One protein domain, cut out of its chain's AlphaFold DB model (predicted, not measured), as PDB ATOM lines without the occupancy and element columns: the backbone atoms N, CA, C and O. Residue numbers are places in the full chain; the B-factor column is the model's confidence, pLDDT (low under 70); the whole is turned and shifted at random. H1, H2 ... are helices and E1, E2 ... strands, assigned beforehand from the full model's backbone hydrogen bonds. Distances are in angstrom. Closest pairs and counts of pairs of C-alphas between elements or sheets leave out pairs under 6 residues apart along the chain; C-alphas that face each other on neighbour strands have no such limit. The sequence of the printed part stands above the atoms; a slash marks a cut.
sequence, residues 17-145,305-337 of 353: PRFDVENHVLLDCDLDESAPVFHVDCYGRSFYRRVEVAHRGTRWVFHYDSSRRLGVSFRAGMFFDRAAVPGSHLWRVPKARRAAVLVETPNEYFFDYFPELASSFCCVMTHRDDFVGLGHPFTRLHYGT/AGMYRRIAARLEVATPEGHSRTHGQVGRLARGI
ATOM      1  N   PRO A  17      -9.039  12.309  -0.369       80.31
ATOM      2  CA  PRO A  17      -7.634  12.661  -0.476       80.31
ATOM      3  C   PRO A  17      -7.274  13.047  -1.914       80.31
ATOM      4  O   PRO A  17      -7.634  12.364  -2.876       80.31
ATOM      5  N   ARG A  18      -6.529  14.137  -2.079       83.44
ATOM      6  CA  ARG A  18      -6.049  14.603  -3.380       83.44
ATOM      7  C   ARG A  18      -4.699  13.969  -3.685       83.44
ATOM      8  O   ARG A  18      -3.751  14.125  -2.916       83.44
ATOM      9  N   PHE A  19      -4.585  13.316  -4.839       84.06
ATOM     10  CA  PHE A  19      -3.294  12.881  -5.367       84.06
ATOM     11  C   PHE A  19      -2.770  13.886  -6.399       84.06
ATOM     12  O   PHE A  19      -3.339  14.051  -7.476       84.06
ATOM     13  N   ASP A  20      -1.681  14.569  -6.058       84.00
ATOM     14  CA  ASP A  20      -0.880  15.353  -6.994       84.00
ATOM     15  C   ASP A  20       0.043  14.399  -7.762       84.00
ATOM     16  O   ASP A  20       1.059  13.933  -7.236       84.00
ATOM     17  N   VAL A  21      -0.351  14.084  -8.996       81.69
ATOM     18  CA  VAL A  21       0.337  13.125  -9.872       81.69
ATOM     19  C   VAL A  21       1.731  13.618 -10.261       81.69
ATOM     20  O   VAL A  21       2.670  12.826 -10.285       81.69
ATOM     21  N   GLU A  22       1.898  14.917 -10.528       83.75
ATOM     22  CA  GLU A  22       3.178  15.487 -10.962       83.75
ATOM     23  C   GLU A  22       4.220  15.366  -9.848       83.75
ATOM     24  O   GLU A  22       5.320  14.834 -10.040       83.75
ATOM     25  N   ASN A  23       3.843  15.774  -8.635       83.50
ATOM     26  CA  ASN A  23       4.747  15.771  -7.487       83.50
ATOM     27  C   ASN A  23       4.754  14.443  -6.719       83.50
ATOM     28  O   ASN A  23       5.586  14.255  -5.825       83.50
ATOM     29  N   HIS A  24       3.873  13.509  -7.086       86.81
ATOM     30  CA  HIS A  24       3.658  12.230  -6.416       86.81
ATOM     31  C   HIS A  24       3.331  12.421  -4.923       86.81
ATOM     32  O   HIS A  24       3.933  11.781  -4.053       86.81
ATOM     33  N   VAL A  25       2.403  13.333  -4.615       90.12
ATOM     34  CA  VAL A  25       2.015  13.683  -3.239       90.12
ATOM     35  C   VAL A  25       0.563  13.313  -2.981       90.12
ATOM     36  O   VAL A  25      -0.321  13.735  -3.718       90.12
ATOM     37  N   LEU A  26       0.315  12.566  -1.906       89.88
ATOM     38  CA  LEU A  26      -1.033  12.343  -1.388       89.88
ATOM     39  C   LEU A  26      -1.317  13.341  -0.263       89.88
ATOM     40  O   LEU A  26      -0.573  13.384   0.717       89.88
ATOM     41  N   LEU A  27      -2.381  14.122  -0.406       90.19
ATOM     42  CA  LEU A  27      -2.846  15.082   0.588       90.19
ATOM     43  C   LEU A  27      -4.219  14.652   1.089       90.19
ATOM     44  O   LEU A  27      -5.148  14.511   0.298       90.19
ATOM     45  N   ASP A  28      -4.343  14.449   2.391       87.56
ATOM     46  CA  ASP A  28      -5.636  14.278   3.044       87.56
ATOM     47  C   ASP A  28      -6.492  15.548   2.907       87.56
ATOM     48  O   ASP A  28      -5.998  16.649   2.658       87.56
ATOM     49  N   CYS A  29      -7.798  15.381   3.036       80.25
ATOM     50  CA  CYS A  29      -8.781  16.445   2.868       80.25
ATOM     51  C   CYS A  29      -8.961  17.309   4.128       80.25
ATOM     52  O   CYS A  29      -9.363  18.464   4.022       80.25
ATOM     53  N   ASP A  30      -8.622  16.776   5.305       79.81
ATOM     54  CA  ASP A  30      -8.804  17.430   6.607       79.81
ATOM     55  C   ASP A  30      -7.525  18.160   7.092       79.81
ATOM     56  O   ASP A  30      -7.296  18.323   8.292       79.81
ATOM     57  N   LEU A  31      -6.643  18.564   6.169       87.38
ATOM     58  CA  LEU A  31      -5.387  19.236   6.511       87.38
ATOM     59  C   LEU A  31      -5.614  20.697   6.926       87.38
ATOM     60  O   LEU A  31      -6.144  21.498   6.161       87.38
ATOM     61  N   ASP A  32      -5.117  21.053   8.110       88.56
ATOM     62  CA  ASP A  32      -4.998  22.432   8.588       88.56
ATOM     63  C   ASP A  32      -3.539  22.896   8.443       88.56
ATOM     64  O   ASP A  32      -2.609  22.273   8.969       88.56
ATOM     65  N   GLU A  33      -3.317  23.983   7.701       89.19
ATOM     66  CA  GLU A  33      -1.979  24.541   7.470       89.19
ATOM     67  C   GLU A  33      -1.335  25.098   8.746       89.19
ATOM     68  O   GLU A  33      -0.105  25.131   8.838       89.19
ATOM     69  N   SER A  34      -2.148  25.493   9.729       92.12
ATOM     70  CA  SER A  34      -1.703  26.036  11.014       92.12
ATOM     71  C   SER A  34      -1.404  24.963  12.067       92.12
ATOM     72  O   SER A  34      -0.789  25.261  13.096       92.12
ATOM     73  N   ALA A  35      -1.792  23.709  11.811       91.81
ATOM     74  CA  ALA A  35      -1.593  22.604  12.738       91.81
ATOM     75  C   ALA A  35      -0.101  22.284  12.962       91.81
ATOM     76  O   ALA A  35       0.715  22.385  12.036       91.81
ATOM     77  N   PRO A  36       0.279  21.821  14.172       92.62
ATOM     78  CA  PRO A  36       1.620  21.309  14.414       92.62
ATOM     79  C   PRO A  36       1.936  20.151  13.462       92.62
ATOM     80  O   PRO A  36       1.055  19.377  13.084       92.62
ATOM     81  N   VAL A  37       3.212  20.014  13.095       93.94
ATOM     82  CA  VAL A  37       3.660  19.027  12.107       93.94
ATOM     83  C   VAL A  37       4.546  17.967  12.755       93.94
ATOM     84  O   VAL A  37       5.575  18.285  13.350       93.94
ATOM     85  N   PHE A  38       4.200  16.694  12.566       94.19
ATOM     86  CA  PHE A  38       5.079  15.561  12.844       94.19
ATOM     87  C   PHE A  38       5.593  14.945  11.549       94.19
ATOM     88  O   PHE A  38       4.836  14.458  10.711       94.19
ATOM     89  N   HIS A  39       6.916  14.924  11.406       94.25
ATOM     90  CA  HIS A  39       7.577  14.286  10.274       94.25
ATOM     91  C   HIS A  39       7.861  12.809  10.570       94.25
ATOM     92  O   HIS A  39       8.316  12.465  11.664       94.25
ATOM     93  N   VAL A  40       7.649  11.947   9.578       94.50
ATOM     94  CA  VAL A  40       7.988  10.519   9.606       94.50
ATOM     95  C   VAL A  40       8.928  10.214   8.445       94.50
ATOM     96  O   VAL A  40       8.626  10.513   7.290       94.50
ATOM     97  N   ASP A  41      10.076   9.629   8.759       93.12
ATOM     98  CA  ASP A  41      11.097   9.254   7.781       93.12
ATOM     99  C   ASP A  41      10.838   7.827   7.282       93.12
ATOM    100  O   ASP A  41      10.909   6.878   8.065       93.12
ATOM    101  N   CYS A  42      10.473   7.666   6.012       94.06
ATOM    102  CA  CYS A  42       9.915   6.424   5.480       94.06
ATOM    103  C   CYS A  42      10.910   5.702   4.569       94.06
ATOM    104  O   CYS A  42      11.554   6.293   3.705       94.06
ATOM    105  N   TYR A  43      10.987   4.385   4.732       92.50
ATOM    106  CA  TYR A  43      11.867   3.492   3.990       92.50
ATOM    107  C   TYR A  43      11.037   2.401   3.323       92.50
ATOM    108  O   TYR A  43      10.135   1.848   3.942       92.50
ATOM    109  N   GLY A  44      11.382   2.052   2.085       89.88
ATOM    110  CA  GLY A  44      10.639   1.086   1.275       89.88
ATOM    111  C   GLY A  44      10.193   1.698  -0.046       89.88
ATOM    112  O   GLY A  44      10.533   2.840  -0.360       89.88
ATOM    113  N   ARG A  45       9.467   0.921  -0.851       80.00
ATOM    114  CA  ARG A  45       8.874   1.428  -2.092       80.00
ATOM    115  C   ARG A  45       7.524   2.059  -1.776       80.00
ATOM    116  O   ARG A  45       6.732   1.485  -1.044       80.00
ATOM    117  N   SER A  46       7.274   3.221  -2.360       83.62
ATOM    118  CA  SER A  46       5.976   3.884  -2.349       83.62
ATOM    119  C   SER A  46       5.766   4.540  -3.706       83.62
ATOM    120  O   SER A  46       6.724   5.004  -4.326       83.62
ATOM    121  N   PHE A  47       4.517   4.576  -4.163       80.25
ATOM    122  CA  PHE A  47       4.119   5.397  -5.310       80.25
ATOM    123  C   PHE A  47       4.188   6.893  -4.982       80.25
ATOM    124  O   PHE A  47       4.298   7.723  -5.881       80.25
ATOM    125  N   TYR A  48       4.154   7.227  -3.693       88.38
ATOM    126  CA  TYR A  48       4.170   8.588  -3.190       88.38
ATOM    127  C   TYR A  48       5.577   8.970  -2.742       88.38
ATOM    128  O   TYR A  48       6.235   8.234  -2.007       88.38
ATOM    129  N   ARG A  49       6.013  10.172  -3.117       89.81
ATOM    130  CA  ARG A  49       7.189  10.821  -2.520       89.81
ATOM    131  C   ARG A  49       6.870  11.373  -1.136       89.81
ATOM    132  O   ARG A  49       7.743  11.400  -0.266       89.81
ATOM    133  N   ARG A  50       5.622  11.804  -0.942       92.25
ATOM    134  CA  ARG A  50       5.122  12.361   0.310       92.25
ATOM    135  C   ARG A  50       3.654  12.008   0.517       92.25
ATOM    136  O   ARG A  50       2.873  12.066  -0.429       92.25
ATOM    137  N   VAL A  51       3.291  11.695   1.754       95.12
ATOM    138  CA  VAL A  51       1.893  11.562   2.182       95.12
ATOM    139  C   VAL A  51       1.655  12.492   3.365       95.12
ATOM    140  O   VAL A  51       2.457  12.501   4.297       95.12
ATOM    141  N   GLU A  52       0.587  13.282   3.324       96.00
ATOM    142  CA  GLU A  52       0.178  14.170   4.415       96.00
ATOM    143  C   GLU A  52      -1.219  13.792   4.891       96.00
ATOM    144  O   GLU A  52      -2.139  13.746   4.080       96.00
ATOM    145  N   VAL A  53      -1.374  13.528   6.190       95.88
ATOM    146  CA  VAL A  53      -2.673  13.221   6.811       95.88
ATOM    147  C   VAL A  53      -2.890  14.003   8.095       95.88
ATOM    148  O   VAL A  53      -1.928  14.373   8.774       95.88
ATOM    149  N   ALA A  54      -4.154  14.221   8.453       93.75
ATOM    150  CA  ALA A  54      -4.518  14.812   9.732       93.75
ATOM    151  C   ALA A  54      -4.838  13.719  10.761       93.75
ATOM    152  O   ALA A  54      -5.594  12.783  10.501       93.75
ATOM    153  N   HIS A  55      -4.282  13.844  11.966       93.25
ATOM    154  CA  HIS A  55      -4.649  12.999  13.099       93.25
ATOM    155  C   HIS A  55      -4.645  13.822  14.387       93.25
ATOM    156  O   HIS A  55      -3.619  14.396  14.748       93.25
ATOM    157  N   ARG A  56      -5.800  13.887  15.071       90.56
ATOM    158  CA  ARG A  56      -5.989  14.593  16.358       90.56
ATOM    159  C   ARG A  56      -5.452  16.034  16.357       90.56
ATOM    160  O   ARG A  56      -4.742  16.446  17.267       90.56
ATOM    161  N   GLY A  57      -5.770  16.791  15.305       88.81
ATOM    162  CA  GLY A  57      -5.336  18.187  15.163       88.81
ATOM    163  C   GLY A  57      -3.843  18.363  14.867       88.81
ATOM    164  O   GLY A  57      -3.340  19.475  14.938       88.81
ATOM    165  N   THR A  58      -3.124  17.284  14.544       92.62
ATOM    166  CA  THR A  58      -1.721  17.318  14.120       92.62
ATOM    167  C   THR A  58      -1.600  16.864  12.675       92.62
ATOM    168  O   THR A  58      -2.233  15.887  12.262       92.62
ATOM    169  N   ARG A  59      -0.741  17.534  11.909       95.75
ATOM    170  CA  ARG A  59      -0.403  17.149  10.544       95.75
ATOM    171  C   ARG A  59       0.760  16.163  10.542       95.75
ATOM    172  O   ARG A  59       1.852  16.466  11.018       95.75
ATOM    173  N   TRP A  60       0.543  14.981   9.985       96.38
ATOM    174  CA  TRP A  60       1.554  13.937   9.858       96.38
ATOM    175  C   TRP A  60       2.071  13.893   8.429       96.38
ATOM    176  O   TRP A  60       1.304  13.671   7.498       96.38
ATOM    177  N   VAL A  61       3.377  14.096   8.260       95.94
ATOM    178  CA  VAL A  61       4.028  14.159   6.948       95.94
ATOM    179  C   VAL A  61       5.012  13.004   6.816       95.94
ATOM    180  O   VAL A  61       6.057  12.983   7.470       95.94
ATOM    181  N   PHE A  62       4.688  12.059   5.942       96.00
ATOM    182  CA  PHE A  62       5.464  10.862   5.638       96.00
ATOM    183  C   PHE A  62       6.360  11.109   4.421       96.00
ATOM    184  O   PHE A  62       5.860  11.404   3.338       96.00
ATOM    185  N   HIS A  63       7.678  10.997   4.594       93.62
ATOM    186  CA  HIS A  63       8.687  11.287   3.563       93.62
ATOM    187  C   HIS A  63       9.321   9.996   3.039       93.62
ATOM    188  O   HIS A  63       9.945   9.293   3.822       93.62
ATOM    189  N   TYR A  64       9.227   9.706   1.737       89.31
ATOM    190  CA  TYR A  64       9.761   8.473   1.117       89.31
ATOM    191  C   TYR A  64      11.079   8.654   0.340       89.31
ATOM    192  O   TYR A  64      11.516   7.739  -0.362       89.31
ATOM    193  N   ASP A  65      11.726   9.822   0.420       73.69
ATOM    194  CA  ASP A  65      12.968  10.081  -0.323       73.69
ATOM    195  C   ASP A  65      14.149   9.265   0.235       73.69
ATOM    196  O   ASP A  65      14.894   9.694   1.113       73.69
ATOM    197  N   SER A  66      14.348   8.078  -0.338       61.25
ATOM    198  CA  SER A  66      15.410   7.139   0.033       61.25
ATOM    199  C   SER A  66      16.827   7.629  -0.298       61.25
ATOM    200  O   SER A  66      17.806   7.062   0.198       61.25
ATOM    201  N   SER A  67      16.958   8.681  -1.116       58.03
ATOM    202  CA  SER A  67      18.244   9.219  -1.568       58.03
ATOM    203  C   SER A  67      18.810  10.295  -0.639       58.03
ATOM    204  O   SER A  67      19.999  10.623  -0.722       58.03
ATOM    205  N   ARG A  68      17.998  10.836   0.280       58.47
ATOM    206  CA  ARG A  68      18.373  11.977   1.122       58.47
ATOM    207  C   ARG A  68      18.165  11.684   2.599       58.47
ATOM    208  O   ARG A  68      17.224  11.031   3.023       58.47
ATOM    209  N   ARG A  69      19.069  12.212   3.423       66.69
ATOM    210  CA  ARG A  69      18.835  12.310   4.867       66.69
ATOM    211  C   ARG A  69      17.758  13.361   5.091       66.69
ATOM    212  O   ARG A  69      17.956  14.498   4.663       66.69
ATOM    213  N   LEU A  70      16.682  13.011   5.791       78.06
ATOM    214  CA  LEU A  70      15.651  13.977   6.156       78.06
ATOM    215  C   LEU A  70      16.285  15.133   6.953       78.06
ATOM    216  O   LEU A  70      16.886  14.930   8.014       78.06
ATOM    217  N   GLY A  71      16.213  16.342   6.386       78.31
ATOM    218  CA  GLY A  71      16.846  17.557   6.917       78.31
ATOM    219  C   GLY A  71      16.105  18.186   8.098       78.31
ATOM    220  O   GLY A  71      16.591  19.152   8.677       78.31
ATOM    221  N   VAL A  72      14.954  17.625   8.465       83.94
ATOM    222  CA  VAL A  72      14.102  18.064   9.572       83.94
ATOM    223  C   VAL A  72      14.095  17.027  10.695       83.94
ATOM    224  O   VAL A  72      14.459  15.864  10.502       83.94
ATOM    225  N   SER A  73      13.720  17.453  11.898       84.88
ATOM    226  CA  SER A  73      13.514  16.536  13.015       84.88
ATOM    227  C   SER A  73      12.283  15.669  12.767       84.88
ATOM    228  O   SER A  73      11.261  16.178  12.313       84.88
ATOM    229  N   PHE A  74      12.359  14.380  13.091       89.19
ATOM    230  CA  PHE A  74      11.270  13.441  12.839       89.19
ATOM    231  C   PHE A  74      10.838  12.721  14.113       89.19
ATOM    232  O   PHE A  74      11.608  12.553  15.061       89.19
ATOM    233  N   ARG A  75       9.573  12.310  14.149       90.31
ATOM    234  CA  ARG A  75       8.991  11.585  15.276       90.31
ATOM    235  C   ARG A  75       9.358  10.105  15.227       90.31
ATOM    236  O   ARG A  75       9.782   9.554  16.245       90.31
ATOM    237  N   ALA A  76       9.274   9.499  14.044       93.56
ATOM    238  CA  ALA A  76       9.532   8.081  13.820       93.56
ATOM    239  C   ALA A  76      10.256   7.821  12.491       93.56
ATOM    240  O   ALA A  76      10.105   8.581  11.535       93.56
ATOM    241  N   GLY A  77      11.022   6.733  12.448       94.19
ATOM    242  CA  GLY A  77      11.441   6.100  11.205       94.19
ATOM    243  C   GLY A  77      10.565   4.884  10.936       94.19
ATOM    244  O   GLY A  77      10.445   4.009  11.797       94.19
ATOM    245  N   MET A  78       9.954   4.841   9.761       95.44
ATOM    246  CA  MET A  78       8.983   3.830   9.368       95.44
ATOM    247  C   MET A  78       9.521   2.994   8.208       95.44
ATOM    248  O   MET A  78       9.941   3.537   7.192       95.44
ATOM    249  N   PHE A  79       9.492   1.675   8.352       95.75
ATOM    250  CA  PHE A  79      10.065   0.735   7.397       95.75
ATOM    251  C   PHE A  79       8.954  -0.147   6.823       95.75
ATOM    252  O   PHE A  79       8.345  -0.925   7.552       95.75
ATOM    253  N   PHE A  80       8.681   0.004   5.529       94.94
ATOM    254  CA  PHE A  80       7.643  -0.733   4.811       94.94
ATOM    255  C   PHE A  80       8.174  -2.053   4.249       94.94
ATOM    256  O   PHE A  80       9.186  -2.065   3.538       94.94
ATOM    257  N   ASP A  81       7.466  -3.143   4.549       95.25
ATOM    258  CA  ASP A  81       7.643  -4.486   3.989       95.25
ATOM    259  C   ASP A  81       9.124  -4.903   3.927       95.25
ATOM    260  O   ASP A  81       9.788  -5.049   4.953       95.25
ATOM    261  N   ARG A  82       9.705  -5.016   2.726       94.62
ATOM    262  CA  ARG A  82      11.113  -5.414   2.524       94.62
ATOM    263  C   ARG A  82      12.123  -4.519   3.243       94.62
ATOM    264  O   ARG A  82      13.194  -4.992   3.609       94.62
ATOM    265  N   ALA A  83      11.819  -3.238   3.457       94.19
ATOM    266  CA  ALA A  83      12.709  -2.343   4.196       94.19
ATOM    267  C   ALA A  83      12.751  -2.659   5.701       94.19
ATOM    268  O   ALA A  83      13.707  -2.261   6.373       94.19
ATOM    269  N   ALA A  84      11.748  -3.371   6.225       95.69
ATOM    270  CA  ALA A  84      11.694  -3.800   7.617       95.69
ATOM    271  C   ALA A  84      12.598  -5.005   7.913       95.69
ATOM    272  O   ALA A  84      12.867  -5.270   9.085       95.69
ATOM    273  N   VAL A  85      13.108  -5.694   6.883       94.81
ATOM    274  CA  VAL A  85      14.076  -6.785   7.047       94.81
ATOM    275  C   VAL A  85      15.249  -6.297   7.910       94.81
ATOM    276  O   VAL A  85      15.872  -5.286   7.567       94.81
ATOM    277  N   PRO A  86      15.552  -6.960   9.039       90.81
ATOM    278  CA  PRO A  86      16.619  -6.548   9.942       90.81
ATOM    279  C   PRO A  86      17.985  -6.432   9.262       90.81
ATOM    280  O   PRO A  86      18.464  -7.341   8.593       90.81
ATOM    281  N   GLY A  87      18.634  -5.282   9.454       90.19
ATOM    282  CA  GLY A  87      19.930  -4.982   8.856       90.19
ATOM    283  C   GLY A  87      20.537  -3.682   9.377       90.19
ATOM    284  O   GLY A  87      19.941  -2.955  10.179       90.19
ATOM    285  N   SER A  88      21.754  -3.375   8.924       86.88
ATOM    286  CA  SER A  88      22.513  -2.199   9.379       86.88
ATOM    287  C   SER A  88      21.874  -0.861   8.980       86.88
ATOM    288  O   SER A  88      22.116   0.160   9.630       86.88
ATOM    289  N   HIS A  89      21.014  -0.841   7.955       88.12
ATOM    290  CA  HIS A  89      20.255   0.344   7.539       88.12
ATOM    291  C   HIS A  89      19.292   0.835   8.620       88.12
ATOM    292  O   HIS A  89      19.106   2.046   8.742       88.12
ATOM    293  N   LEU A  90      18.756  -0.063   9.455       90.25
ATOM    294  CA  LEU A  90      17.853   0.308  10.546       90.25
ATOM    295  C   LEU A  90      18.538   1.209  11.585       90.25
ATOM    296  O   LEU A  90      17.887   1.994  12.265       90.25
ATOM    297  N   TRP A  91      19.867   1.146  11.700       85.38
ATOM    298  CA  TRP A  91      20.628   1.792  12.774       85.38
ATOM    299  C   TRP A  91      20.699   3.315  12.607       85.38
ATOM    300  O   TRP A  91      21.186   4.026  13.486       85.38
ATOM    301  N   ARG A  92      20.202   3.822  11.472       82.69
ATOM    302  CA  ARG A  92      19.987   5.250  11.217       82.69
ATOM    303  C   ARG A  92      18.903   5.838  12.125       82.69
ATOM    304  O   ARG A  92      18.908   7.044  12.356       82.69
ATOM    305  N   VAL A  93      18.015   4.995  12.658       87.88
ATOM    306  CA  VAL A  93      16.894   5.384  13.513       87.88
ATOM    307  C   VAL A  93      16.998   4.650  14.861       87.88
ATOM    308  O   VAL A  93      17.126   3.423  14.888       87.88
ATOM    309  N   PRO A  94      16.939   5.353  16.008       89.38
ATOM    310  CA  PRO A  94      16.934   4.707  17.323       89.38
ATOM    311  C   PRO A  94      15.795   3.686  17.460       89.38
ATOM    312  O   PRO A  94      14.678   3.970  17.040       89.38
ATOM    313  N   LYS A  95      16.041   2.525  18.097       91.62
ATOM    314  CA  LYS A  95      15.036   1.444  18.266       91.62
ATOM    315  C   LYS A  95      13.681   1.948  18.772       91.62
ATOM    316  O   LYS A  95      12.663   1.591  18.200       91.62
ATOM    317  N   ALA A  96      13.677   2.818  19.782       93.19
ATOM    318  CA  ALA A  96      12.458   3.377  20.374       93.19
ATOM    319  C   ALA A  96      11.619   4.251  19.415       93.19
ATOM    320  O   ALA A  96      10.526   4.667  19.767       93.19
ATOM    321  N   ARG A  97      12.135   4.575  18.223       93.75
ATOM    322  CA  ARG A  97      11.449   5.355  17.183       93.75
ATOM    323  C   ARG A  97      11.349   4.586  15.859       93.75
ATOM    324  O   ARG A  97      11.052   5.198  14.838       93.75
ATOM    325  N   ARG A  98      11.647   3.279  15.852       95.00
ATOM    326  CA  ARG A  98      11.562   2.414  14.668       95.00
ATOM    327  C   ARG A  98      10.222   1.693  14.637       95.00
ATOM    328  O   ARG A  98       9.971   0.855  15.499       95.00
ATOM    329  N   ALA A  99       9.434   1.942  13.598       97.12
ATOM    330  CA  ALA A  99       8.219   1.191  13.311       97.12
ATOM    331  C   ALA A  99       8.352   0.406  12.000       97.12
ATOM    332  O   ALA A  99       8.899   0.922  11.026       97.12
ATOM    333  N   ALA A 100       7.843  -0.820  11.973       97.50
ATOM    334  CA  ALA A 100       7.660  -1.595  10.752       97.50
ATOM    335  C   ALA A 100       6.185  -1.569  10.339       97.50
ATOM    336  O   ALA A 100       5.305  -1.600  11.200       97.50
ATOM    337  N   VAL A 101       5.927  -1.529   9.035       97.38
ATOM    338  CA  VAL A 101       4.593  -1.656   8.438       97.38
ATOM    339  C   VAL A 101       4.650  -2.793   7.424       97.38
ATOM    340  O   VAL A 101       5.359  -2.683   6.429       97.38
ATOM    341  N   LEU A 102       3.956  -3.894   7.713       96.56
ATOM    342  CA  LEU A 102       3.954  -5.131   6.929       96.56
ATOM    343  C   LEU A 102       2.540  -5.370   6.391       96.56
ATOM    344  O   LEU A 102       1.675  -5.877   7.113       96.56
ATOM    345  N   VAL A 103       2.296  -4.957   5.150       94.62
ATOM    346  CA  VAL A 103       0.958  -4.941   4.529       94.62
ATOM    347  C   VAL A 103       0.867  -5.798   3.270       94.62
ATOM    348  O   VAL A 103      -0.237  -6.130   2.840       94.62
ATOM    349  N   GLU A 104       2.008  -6.189   2.714       93.44
ATOM    350  CA  GLU A 104       2.099  -7.107   1.581       93.44
ATOM    351  C   GLU A 104       1.640  -8.535   1.934       93.44
ATOM    352  O   GLU A 104       1.393  -8.882   3.094       93.44
ATOM    353  N   THR A 105       1.487  -9.376   0.907       91.69
ATOM    354  CA  THR A 105       0.935 -10.734   1.052       91.69
ATOM    355  C   THR A 105       1.706 -11.573   2.091       91.69
ATOM    356  O   THR A 105       2.937 -11.525   2.110       91.69
ATOM    357  N   PRO A 106       1.032 -12.406   2.918       91.00
ATOM    358  CA  PRO A 106       1.676 -13.180   3.991       91.00
ATOM    359  C   PRO A 106       2.825 -14.113   3.573       91.00
ATOM    360  O   PRO A 106       3.572 -14.562   4.437       91.00
ATOM    361  N   ASN A 107       2.956 -14.420   2.280       89.75
ATOM    362  CA  ASN A 107       3.989 -15.315   1.749       89.75
ATOM    363  C   ASN A 107       5.294 -14.595   1.387       89.75
ATOM    364  O   ASN A 107       6.206 -15.219   0.851       89.75
ATOM    365  N   GLU A 108       5.381 -13.279   1.582       92.50
ATOM    366  CA  GLU A 108       6.638 -12.582   1.341       92.50
ATOM    367  C   GLU A 108       7.682 -12.942   2.407       92.50
ATOM    368  O   GLU A 108       7.416 -12.930   3.609       92.50
ATOM    369  N   TYR A 109       8.914 -13.160   1.947       92.12
ATOM    370  CA  TYR A 109      10.038 -13.643   2.755       92.12
ATOM    371  C   TYR A 109      10.389 -12.764   3.970       92.12
ATOM    372  O   TYR A 109      11.060 -13.208   4.897       92.12
ATOM    373  N   PHE A 110       9.996 -11.484   3.988       90.56
ATOM    374  CA  PHE A 110      10.306 -10.614   5.126       90.56
ATOM    375  C   PHE A 110       9.519 -11.001   6.389       90.56
ATOM    376  O   PHE A 110       9.928 -10.617   7.483       90.56
ATOM    377  N   PHE A 111       8.440 -11.782   6.266       91.62
ATOM    378  CA  PHE A 111       7.750 -12.367   7.415       91.62
ATOM    379  C   PHE A 111       8.556 -13.484   8.100       91.62
ATOM    380  O   PHE A 111       8.303 -13.762   9.271       91.62
ATOM    381  N   ASP A 112       9.560 -14.060   7.432       92.75
ATOM    382  CA  ASP A 112      10.388 -15.145   7.979       92.75
ATOM    383  C   ASP A 112      11.461 -14.644   8.962       92.75
ATOM    384  O   ASP A 112      12.075 -15.435   9.669       92.75
ATOM    385  N   TYR A 113      11.662 -13.324   9.068       90.75
ATOM    386  CA  TYR A 113      12.584 -12.692  10.029       90.75
ATOM    387  C   TYR A 113      11.974 -12.548  11.430       90.75
ATOM    388  O   TYR A 113      12.276 -11.613  12.176       90.75
ATOM    389  N   PHE A 114      11.038 -13.420  11.779       84.44
ATOM    390  CA  PHE A 114      10.625 -13.593  13.158       84.44
ATOM    391  C   PHE A 114      11.602 -14.577  13.826       84.44
ATOM    392  O   PHE A 114      11.763 -15.682  13.307       84.44
ATOM    393  N   PRO A 115      12.228 -14.237  14.975       88.06
ATOM    394  CA  PRO A 115      11.853 -13.192  15.939       88.06
ATOM    395  C   PRO A 115      12.579 -11.835  15.798       88.06
ATOM    396  O   PRO A 115      12.336 -10.921  16.592       88.06
ATOM    397  N   GLU A 116      13.472 -11.649  14.829       92.88
ATOM    398  CA  GLU A 116      14.294 -10.439  14.683       92.88
ATOM    399  C   GLU A 116      13.476  -9.160  14.442       92.88
ATOM    400  O   GLU A 116      13.877  -8.076  14.882       92.88
ATOM    401  N   LEU A 117      12.308  -9.264  13.802       92.69
ATOM    402  CA  LEU A 117      11.329  -8.177  13.702       92.69
ATOM    403  C   LEU A 117      10.924  -7.666  15.096       92.69
ATOM    404  O   LEU A 117      10.963  -6.461  15.353       92.69
ATOM    405  N   ALA A 118      10.618  -8.566  16.034       92.38
ATOM    406  CA  ALA A 118      10.199  -8.190  17.385       92.38
ATOM    407  C   ALA A 118      11.318  -7.477  18.162       92.38
ATOM    408  O   ALA A 118      11.079  -6.540  18.924       92.38
ATOM    409  N   SER A 119      12.572  -7.888  17.958       94.19
ATOM    410  CA  SER A 119      13.713  -7.285  18.650       94.19
ATOM    411  C   SER A 119      14.201  -5.983  17.997       94.19
ATOM    412  O   SER A 119      14.860  -5.174  18.665       94.19
ATOM    413  N   SER A 120      13.849  -5.733  16.733       95.25
ATOM    414  CA  SER A 120      14.337  -4.591  15.949       95.25
ATOM    415  C   SER A 120      13.459  -3.342  16.020       95.25
ATOM    416  O   SER A 120      13.984  -2.237  15.874       95.25
ATOM    417  N   PHE A 121      12.160  -3.479  16.273       96.69
ATOM    418  CA  PHE A 121      11.200  -2.373  16.208       96.69
ATOM    419  C   PHE A 121      10.533  -2.118  17.564       96.69
ATOM    420  O   PHE A 121      10.435  -3.019  18.394       96.69
ATOM    421  N   CYS A 122      10.097  -0.880  17.813       95.94
ATOM    422  CA  CYS A 122       9.212  -0.574  18.944       95.94
ATOM    423  C   CYS A 122       7.737  -0.830  18.604       95.94
ATOM    424  O   CYS A 122       6.910  -0.937  19.500       95.94
ATOM    425  N   CYS A 123       7.414  -0.936  17.315       96.94
ATOM    426  CA  CYS A 123       6.080  -1.230  16.814       96.94
ATOM    427  C   CYS A 123       6.186  -1.962  15.477       96.94
ATOM    428  O   CYS A 123       6.881  -1.494  14.575       96.94
ATOM    429  N   VAL A 124       5.476  -3.074  15.326       97.81
ATOM    430  CA  VAL A 124       5.337  -3.803  14.061       97.81
ATOM    431  C   VAL A 124       3.856  -3.841  13.710       97.81
ATOM    432  O   VAL A 124       3.076  -4.547  14.339       97.81
ATOM    433  N   MET A 125       3.452  -3.039  12.732       97.94
ATOM    434  CA  MET A 125       2.078  -2.975  12.249       97.94
ATOM    435  C   MET A 125       1.877  -4.031  11.167       97.94
ATOM    436  O   MET A 125       2.620  -4.039  10.189       97.94
ATOM    437  N   THR A 126       0.900  -4.920  11.329       97.00
ATOM    438  CA  THR A 126       0.661  -6.005  10.368       97.00
ATOM    439  C   THR A 126      -0.790  -6.478  10.362       97.00
ATOM    440  O   THR A 126      -1.518  -6.290  11.340       97.00
ATOM    441  N   HIS A 127      -1.213  -7.098   9.260       95.31
ATOM    442  CA  HIS A 127      -2.502  -7.788   9.154       95.31
ATOM    443  C   HIS A 127      -2.485  -9.206   9.744       95.31
ATOM    444  O   HIS A 127      -3.551  -9.754   9.999       95.31
ATOM    445  N   ARG A 128      -1.298  -9.777   9.997       93.56
ATOM    446  CA  ARG A 128      -1.118 -11.164  10.443       93.56
ATOM    447  C   ARG A 128      -1.598 -11.389  11.874       93.56
ATOM    448  O   ARG A 128      -0.963 -10.936  12.829       93.56
ATOM    449  N   ASP A 129      -2.680 -12.144  12.021       92.94
ATOM    450  CA  ASP A 129      -3.272 -12.445  13.327       92.94
ATOM    451  C   ASP A 129      -2.348 -13.238  14.255       92.94
ATOM    452  O   ASP A 129      -2.342 -12.994  15.460       92.94
ATOM    453  N   ASP A 130      -1.528 -14.137  13.710       92.88
ATOM    454  CA  ASP A 130      -0.564 -14.916  14.487       92.88
ATOM    455  C   ASP A 130       0.538 -14.040  15.095       92.88
ATOM    456  O   ASP A 130       0.976 -14.299  16.210       92.88
ATOM    457  N   PHE A 131       0.932 -12.956  14.420       94.81
ATOM    458  CA  PHE A 131       1.888 -11.985  14.960       94.81
ATOM    459  C   PHE A 131       1.212 -11.059  15.969       94.81
ATOM    460  O   PHE A 131       1.739 -10.835  17.056       94.81
ATOM    461  N   VAL A 132       0.022 -10.548  15.642       95.19
ATOM    462  CA  VAL A 132      -0.761  -9.690  16.545       95.19
ATOM    463  C   VAL A 132      -1.079 -10.412  17.861       95.19
ATOM    464  O   VAL A 132      -1.010  -9.794  18.923       95.19
ATOM    465  N   GLY A 133      -1.370 -11.715  17.814       94.81
ATOM    466  CA  GLY A 133      -1.651 -12.542  18.989       94.81
ATOM    467  C   GLY A 133      -0.483 -12.674  19.973       94.81
ATOM    468  O   GLY A 133      -0.716 -12.947  21.148       94.81
ATOM    469  N   LEU A 134       0.758 -12.421  19.537       94.94
ATOM    470  CA  LEU A 134       1.939 -12.410  20.412       94.94
ATOM    471  C   LEU A 134       2.028 -11.146  21.282       94.94
ATOM    472  O   LEU A 134       2.827 -11.096  22.218       94.94
ATOM    473  N   GLY A 135       1.225 -10.120  20.991       94.94
ATOM    474  CA  GLY A 135       1.266  -8.839  21.687       94.94
ATOM    475  C   GLY A 135       2.476  -7.989  21.293       94.94
ATOM    476  O   GLY A 135       2.984  -8.064  20.176       94.94
ATOM    477  N   HIS A 136       2.928  -7.123  22.202       93.62
ATOM    478  CA  HIS A 136       3.975  -6.141  21.910       93.62
ATOM    479  C   HIS A 136       5.268  -6.803  21.367       93.62
ATOM    480  O   HIS A 136       5.797  -7.710  22.012       93.62
ATOM    481  N   PRO A 137       5.849  -6.308  20.251       95.81
ATOM    482  CA  PRO A 137       5.569  -5.019  19.601       95.81
ATOM    483  C   PRO A 137       4.552  -5.080  18.449       95.81
ATOM    484  O   PRO A 137       4.407  -4.096  17.722       95.81
ATOM    485  N   PHE A 138       3.879  -6.207  18.232       97.12
ATOM    486  CA  PHE A 138       2.964  -6.387  17.111       97.12
ATOM    487  C   PHE A 138       1.620  -5.703  17.365       97.12
ATOM    488  O   PHE A 138       1.022  -5.819  18.433       97.12
ATOM    489  N   THR A 139       1.128  -4.983  16.361       96.56
ATOM    490  CA  THR A 139      -0.179  -4.327  16.386       96.56
ATOM    491  C   THR A 139      -0.902  -4.546  15.071       96.56
ATOM    492  O   THR A 139      -0.300  -4.557  13.997       96.56
ATOM    493  N   ARG A 140      -2.227  -4.659  15.148       96.50
ATOM    494  CA  ARG A 140      -3.064  -4.846  13.969       96.50
ATOM    495  C   ARG A 140      -3.073  -3.603  13.077       96.50
ATOM    496  O   ARG A 140      -3.328  -2.491  13.554       96.50
ATOM    497  N   LEU A 141      -2.866  -3.827  11.783       96.81
ATOM    498  CA  LEU A 141      -3.090  -2.893  10.686       96.81
ATOM    499  C   LEU A 141      -3.579  -3.679   9.462       96.81
ATOM    500  O   LEU A 141      -2.796  -4.343   8.792       96.81
ATOM    501  N   HIS A 142      -4.873  -3.593   9.161       95.38
ATOM    502  CA  HIS A 142      -5.396  -4.075   7.878       95.38
ATOM    503  C   HIS A 142      -4.903  -3.177   6.744       95.38
ATOM    504  O   HIS A 142      -4.890  -1.957   6.936       95.38
ATOM    505  N   TYR A 143      -4.562  -3.746   5.581       93.56
ATOM    506  CA  TYR A 143      -4.133  -2.955   4.424       93.56
ATOM    507  C   TYR A 143      -5.249  -1.998   3.996       93.56
ATOM    508  O   TYR A 143      -5.078  -0.800   4.189       93.56
ATOM    509  N   GLY A 144      -6.407  -2.525   3.567       86.19
ATOM    510  CA  GLY A 144      -7.654  -1.763   3.376       86.19
ATOM    511  C   GLY A 144      -7.451  -0.390   2.725       86.19
ATOM    512  O   GLY A 144      -7.400   0.620   3.427       86.19
ATOM    513  N   THR A 145      -7.295  -0.378   1.403       91.56
ATOM    514  CA  THR A 145      -7.115   0.827   0.574       91.56
ATOM    515  C   THR A 145      -8.003   0.728  -0.670       91.56
ATOM    516  O   THR A 145      -8.801  -0.196  -0.764       91.56
ATOM    517  N   ALA A 305      -5.189   7.292   2.414       92.50
ATOM    518  CA  ALA A 305      -5.003   8.267   3.494       92.50
ATOM    519  C   ALA A 305      -5.526   7.722   4.831       92.50
ATOM    520  O   ALA A 305      -4.859   7.879   5.852       92.50
ATOM    521  N   GLY A 306      -6.640   6.985   4.824       93.69
ATOM    522  CA  GLY A 306      -7.152   6.232   5.965       93.69
ATOM    523  C   GLY A 306      -6.114   5.272   6.551       93.69
ATOM    524  O   GLY A 306      -5.853   5.292   7.757       93.69
ATOM    525  N   MET A 307      -5.419   4.499   5.710       95.44
ATOM    526  CA  MET A 307      -4.304   3.662   6.170       95.44
ATOM    527  C   MET A 307      -3.212   4.494   6.868       95.44
ATOM    528  O   MET A 307      -2.770   4.122   7.956       95.44
ATOM    529  N   TYR A 308      -2.809   5.640   6.309       96.44
ATOM    530  CA  TYR A 308      -1.809   6.511   6.944       96.44
ATOM    531  C   TYR A 308      -2.314   7.203   8.219       96.44
ATOM    532  O   TYR A 308      -1.523   7.374   9.146       96.44
ATOM    533  N   ARG A 309      -3.610   7.530   8.336       96.12
ATOM    534  CA  ARG A 309      -4.224   8.006   9.592       96.12
ATOM    535  C   ARG A 309      -4.145   6.939  10.682       96.12
ATOM    536  O   ARG A 309      -3.748   7.236  11.810       96.12
ATOM    537  N   ARG A 310      -4.418   5.675  10.338       97.06
ATOM    538  CA  ARG A 310      -4.248   4.536  11.258       97.06
ATOM    539  C   ARG A 310      -2.784   4.315  11.637       97.06
ATOM    540  O   ARG A 310      -2.500   4.063  12.807       97.06
ATOM    541  N   ILE A 311      -1.849   4.458  10.697       97.62
ATOM    542  CA  ILE A 311      -0.406   4.414  10.983       97.62
ATOM    543  C   ILE A 311      -0.009   5.550  11.938       97.62
ATOM    544  O   ILE A 311       0.648   5.287  12.943       97.62
ATOM    545  N   ALA A 312      -0.432   6.790  11.673       97.06
ATOM    546  CA  ALA A 312      -0.168   7.950  12.528       97.06
ATOM    547  C   ALA A 312      -0.657   7.712  13.966       97.06
ATOM    548  O   ALA A 312       0.111   7.893  14.910       97.06
ATOM    549  N   ALA A 313      -1.877   7.191  14.128       96.44
ATOM    550  CA  ALA A 313      -2.432   6.827  15.432       96.44
ATOM    551  C   ALA A 313      -1.557   5.807  16.186       96.44
ATOM    552  O   ALA A 313      -1.341   5.921  17.392       96.44
ATOM    553  N   ARG A 314      -1.006   4.806  15.483       96.38
ATOM    554  CA  ARG A 314      -0.097   3.817  16.090       96.38
ATOM    555  C   ARG A 314       1.262   4.415  16.435       96.38
ATOM    556  O   ARG A 314       1.796   4.116  17.500       96.38
ATOM    557  N   LEU A 315       1.816   5.266  15.573       95.94
ATOM    558  CA  LEU A 315       3.085   5.946  15.834       95.94
ATOM    559  C   LEU A 315       2.984   6.909  17.018       95.94
ATOM    560  O   LEU A 315       3.936   7.003  17.790       95.94
ATOM    561  N   GLU A 316       1.856   7.604  17.175       94.25
ATOM    562  CA  GLU A 316       1.607   8.501  18.307       94.25
ATOM    563  C   GLU A 316       1.780   7.773  19.642       94.25
ATOM    564  O   GLU A 316       2.505   8.265  20.504       94.25
ATOM    565  N   VAL A 317       1.181   6.583  19.762       92.69
ATOM    566  CA  VAL A 317       1.213   5.746  20.971       92.69
ATOM    567  C   VAL A 317       2.559   5.043  21.154       92.69
ATOM    568  O   VAL A 317       3.063   4.944  22.268       92.69
ATOM    569  N   ALA A 318       3.147   4.523  20.073       91.50
ATOM    570  CA  ALA A 318       4.311   3.644  20.168       91.50
ATOM    571  C   ALA A 318       5.663   4.370  20.219       91.50
ATOM    572  O   ALA A 318       6.677   3.743  20.532       91.50
ATOM    573  N   THR A 319       5.715   5.657  19.863       88.94
ATOM    574  CA  THR A 319       6.968   6.427  19.850       88.94
ATOM    575  C   THR A 319       7.009   7.468  20.971       88.94
ATOM    576  O   THR A 319       5.998   8.123  21.219       88.94
ATOM    577  N   PRO A 320       8.167   7.664  21.639       83.44
ATOM    578  CA  PRO A 320       8.305   8.656  22.701       83.44
ATOM    579  C   PRO A 320       7.933  10.069  22.247       83.44
ATOM    580  O   PRO A 320       8.230  10.459  21.111       83.44
ATOM    581  N   GLU A 321       7.386  10.857  23.176       72.56
ATOM    582  CA  GLU A 321       7.144  12.286  22.978       72.56
ATOM    583  C   GLU A 321       8.428  13.054  22.603       72.56
ATOM    584  O   GLU A 321       9.566  12.610  22.805       72.56
ATOM    585  N   GLY A 322       8.238  14.224  21.992       63.41
ATOM    586  CA  GLY A 322       9.320  15.039  21.446       63.41
ATOM    587  C   GLY A 322       9.889  14.509  20.126       63.41
ATOM    588  O   GLY A 322       9.507  13.456  19.607       63.41
ATOM    589  N   HIS A 323      10.831  15.260  19.564       60.75
ATOM    590  CA  HIS A 323      11.410  14.975  18.255       60.75
ATOM    591  C   HIS A 323      12.763  14.263  18.360       60.75
ATOM    592  O   HIS A 323      13.516  14.448  19.320       60.75
ATOM    593  N   SER A 324      13.113  13.465  17.347       53.19
ATOM    594  CA  SER A 324      14.490  13.007  17.186       53.19
ATOM    595  C   SER A 324      15.422  14.190  16.899       53.19
ATOM    596  O   SER A 324      15.025  15.226  16.363       53.19
ATOM    597  N   ARG A 325      16.716  13.998  17.163       55.34
ATOM    598  CA  ARG A 325      17.768  14.809  16.539       55.34
ATOM    599  C   ARG A 325      17.736  14.599  15.010       55.34
ATOM    600  O   ARG A 325      17.315  13.535  14.556       55.34
ATOM    601  N   THR A 326      18.191  15.568  14.211       58.53
ATOM    602  CA  THR A 326      18.258  15.412  12.740       58.53
ATOM    603  C   THR A 326      19.156  14.226  12.354       58.53
ATOM    604  O   THR A 326      20.049  13.845  13.117       58.53
ATOM    605  N   HIS A 327      19.002  13.660  11.151       54.38
ATOM    606  CA  HIS A 327      19.875  12.575  10.655       54.38
ATOM    607  C   HIS A 327      21.373  12.886  10.798       54.38
ATOM    608  O   HIS A 327      22.185  12.023  11.137       54.38
ATOM    609  N   GLY A 328      21.755  14.148  10.578       53.50
ATOM    610  CA  GLY A 328      23.130  14.615  10.758       53.50
ATOM    611  C   GLY A 328      23.619  14.518  12.207       53.50
ATOM    612  O   GLY A 328      24.780  14.190  12.449       53.50
ATOM    613  N   GLN A 329      22.740  14.759  13.176       54.53
ATOM    614  CA  GLN A 329      23.038  14.687  14.605       54.53
ATOM    615  C   GLN A 329      23.020  13.240  15.133       54.53
ATOM    616  O   GLN A 329      23.903  12.883  15.913       54.53
ATOM    617  N   VAL A 330      22.095  12.388  14.668       55.84
ATOM    618  CA  VAL A 330      22.057  10.950  15.012       55.84
ATOM    619  C   VAL A 330      23.281  10.223  14.448       55.84
ATOM    620  O   VAL A 330      23.951   9.483  15.166       55.84
ATOM    621  N   GLY A 331      23.665  10.512  13.199       56.56
ATOM    622  CA  GLY A 331      24.867   9.942  12.587       56.56
ATOM    623  C   GLY A 331      26.174  10.362  13.271       56.56
ATOM    624  O   GLY A 331      27.112   9.568  13.330       56.56
ATOM    625  N   ARG A 332      26.258  11.587  13.816       56.59
ATOM    626  CA  ARG A 332      27.409  12.031  14.628       56.59
ATOM    627  C   ARG A 332      27.486  11.287  15.961       56.59
ATOM    628  O   ARG A 332      28.572  10.861  16.337       56.59
ATOM    629  N   LEU A 333      26.348  11.073  16.621       55.03
ATOM    630  CA  LEU A 333      26.279  10.335  17.882       55.03
ATOM    631  C   LEU A 333      26.654   8.856  17.697       55.03
ATOM    632  O   LEU A 333      27.470   8.336  18.448       55.03
ATOM    633  N   ALA A 334      26.142   8.204  16.648       56.38
ATOM    634  CA  ALA A 334      26.485   6.818  16.323       56.38
ATOM    635  C   ALA A 334      27.980   6.644  15.992       56.38
ATOM    636  O   ALA A 334      28.585   5.647  16.386       56.38
ATOM    637  N   ARG A 335      28.602   7.624  15.317       55.19
ATOM    638  CA  ARG A 335      30.061   7.653  15.105       55.19
ATOM    639  C   ARG A 335      30.833   7.862  16.408       55.19
ATOM    640  O   ARG A 335      31.835   7.187  16.611       55.19
ATOM    641  N   GLY A 336      30.357   8.741  17.291       51.62
ATOM    642  CA  GLY A 336      30.957   8.971  18.609       51.62
ATOM    643  C   GLY A 336      30.924   7.729  19.502       51.62
ATOM    644  O   GLY A 336      31.939   7.374  20.088       51.62
ATOM    645  N   ILE A 337      29.798   7.008  19.527       56.53
ATOM    646  CA  ILE A 337      29.657   5.748  20.272       56.53
ATOM    647  C   ILE A 337      30.549   4.654  19.669       56.53
ATOM    648  O   ILE A 337      31.235   3.966  20.413       56.53
TER     649      ILE A 337
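Overview. This is residues 17 to 145 and 305 to 337 of the 353 residues of a protein of Planctomycetes bacterium TBK1r (UniProt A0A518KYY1). Enter at Pro 17 and you find one strongly twisted sheet of nine strands that curls round a single long helix, H6. The short helices H1 to H5 gather by strands E6 to E9, away from H6; the hairpin E1 and E2 makes the other end of the sheet, and H7 lies far out to one side. The printed part has 162 residues with seven named helices and nine named strands, in the order E1 E2 E3 E4 E5 E6 H1 H2 E7 H3 H4 E8 H5 E9 H6 H7. The sheet is mixed, in the order E1, E2, E4, E5, E3, E6, E7, E8, E9, and the class is mixed, helices and strands. The whole is compact, with a radius of gyration of the C-alphas of 15.3 A and spans of 42 by 41 by 29 A.

Arrangement. Start at edge strand E1, residues 18 to 20, which forms an antiparallel hairpin with E2, residues 25 to 27; N 18 and O 27 are 2.8 A apart, within hydrogen-bond range, as are the N and O pairs that follow. E2 is parallel to E4, residues 50 to 55, at 14 degrees, with N 52 and O 26 at 2.9 A. E4 forms an antiparallel hairpin with E5, residues 58 to 63, with N 53 and O 60 at 3.0 A. From here each neighbour pair is parallel: E5 and E3, residues 37 to 43, N 40 to O 61 2.8 A; E3 and E6, residues 76 to 80, N 43 to O 78 2.8 A; E6 and E7, residues 98 to 102, N 79 to O 99 2.8 A; E7 and E8, residues 123 to 126, N 102 to O 125 2.8 A; E8 and edge strand E9, residues 138 to 140, N 139 to O 124 2.8 A. The sheet curls round H6, residues 305 to 318, which is on one face of it, giving two layers; the closest C-alphas of H6 and E4 are those of Arg 309 and Val 53, 6.1 A apart. Three strand-helix-strand units, parallel neighbour strands with helices between, have right-handed crossovers: E6, H1 (residues 81 to 84), H2 (residues 88 to 92), E7; E7, H3 (residues 109 to 112), H4 (residues 116 to 120), E8; and E8, H5 (residues 129 to 132), E9. H1 is on the sheet at a height of 5.9 A, over none of the strands, while H5 lies over E9. H2 and H4 only graze the sheet. H3 is not on it and only just touches H1, with 3 pairs of C-alphas within 8 A, the closest being Arg 82 and Phe 110, 5.9 A. H7, residues 327 to 337, is not on the sheet and only just touches H2, with 3 such pairs, the closest being Arg 92 and Gly 331, 6.9 A. Every O i to N i+4 pair is within hydrogen-bond range in H4 and H7, 9 of 10 in H6 and 0 of 1 in H2, where 2 of 2 O i to N i+3 pairs are; H1, H3 and H5 are too short for an O i to N i+4 pair.

Along the chain. Find C-alpha 18 at (-6.049, 14.603, -3.380), where E1 begins. E3 is 19.4 A long, E4 16.1 A, E5 16.0 A, E7 13.2 A and E6 12.7 A. H6 runs 19.7 A from C-alpha 305 at (-5.003, 8.267, 3.494), and H7 runs 15.3 A to C-alpha 337 at (29.657, 5.748, 20.272).

Size, cuts and confidence. The two C-alphas farthest apart are those of Arg 18 and Ile 337, 43.7 A. Residues 146 to 304 are not printed, and C-alphas 145 and 305 are 8.3 A apart across this cut, which lies in the link from E9 to H6. The link from E5 to E6, residues 64 to 75, is long. The mean pLDDT of the printed part is 87.2; residues 66 to 69 and 322 to 337 are under 70.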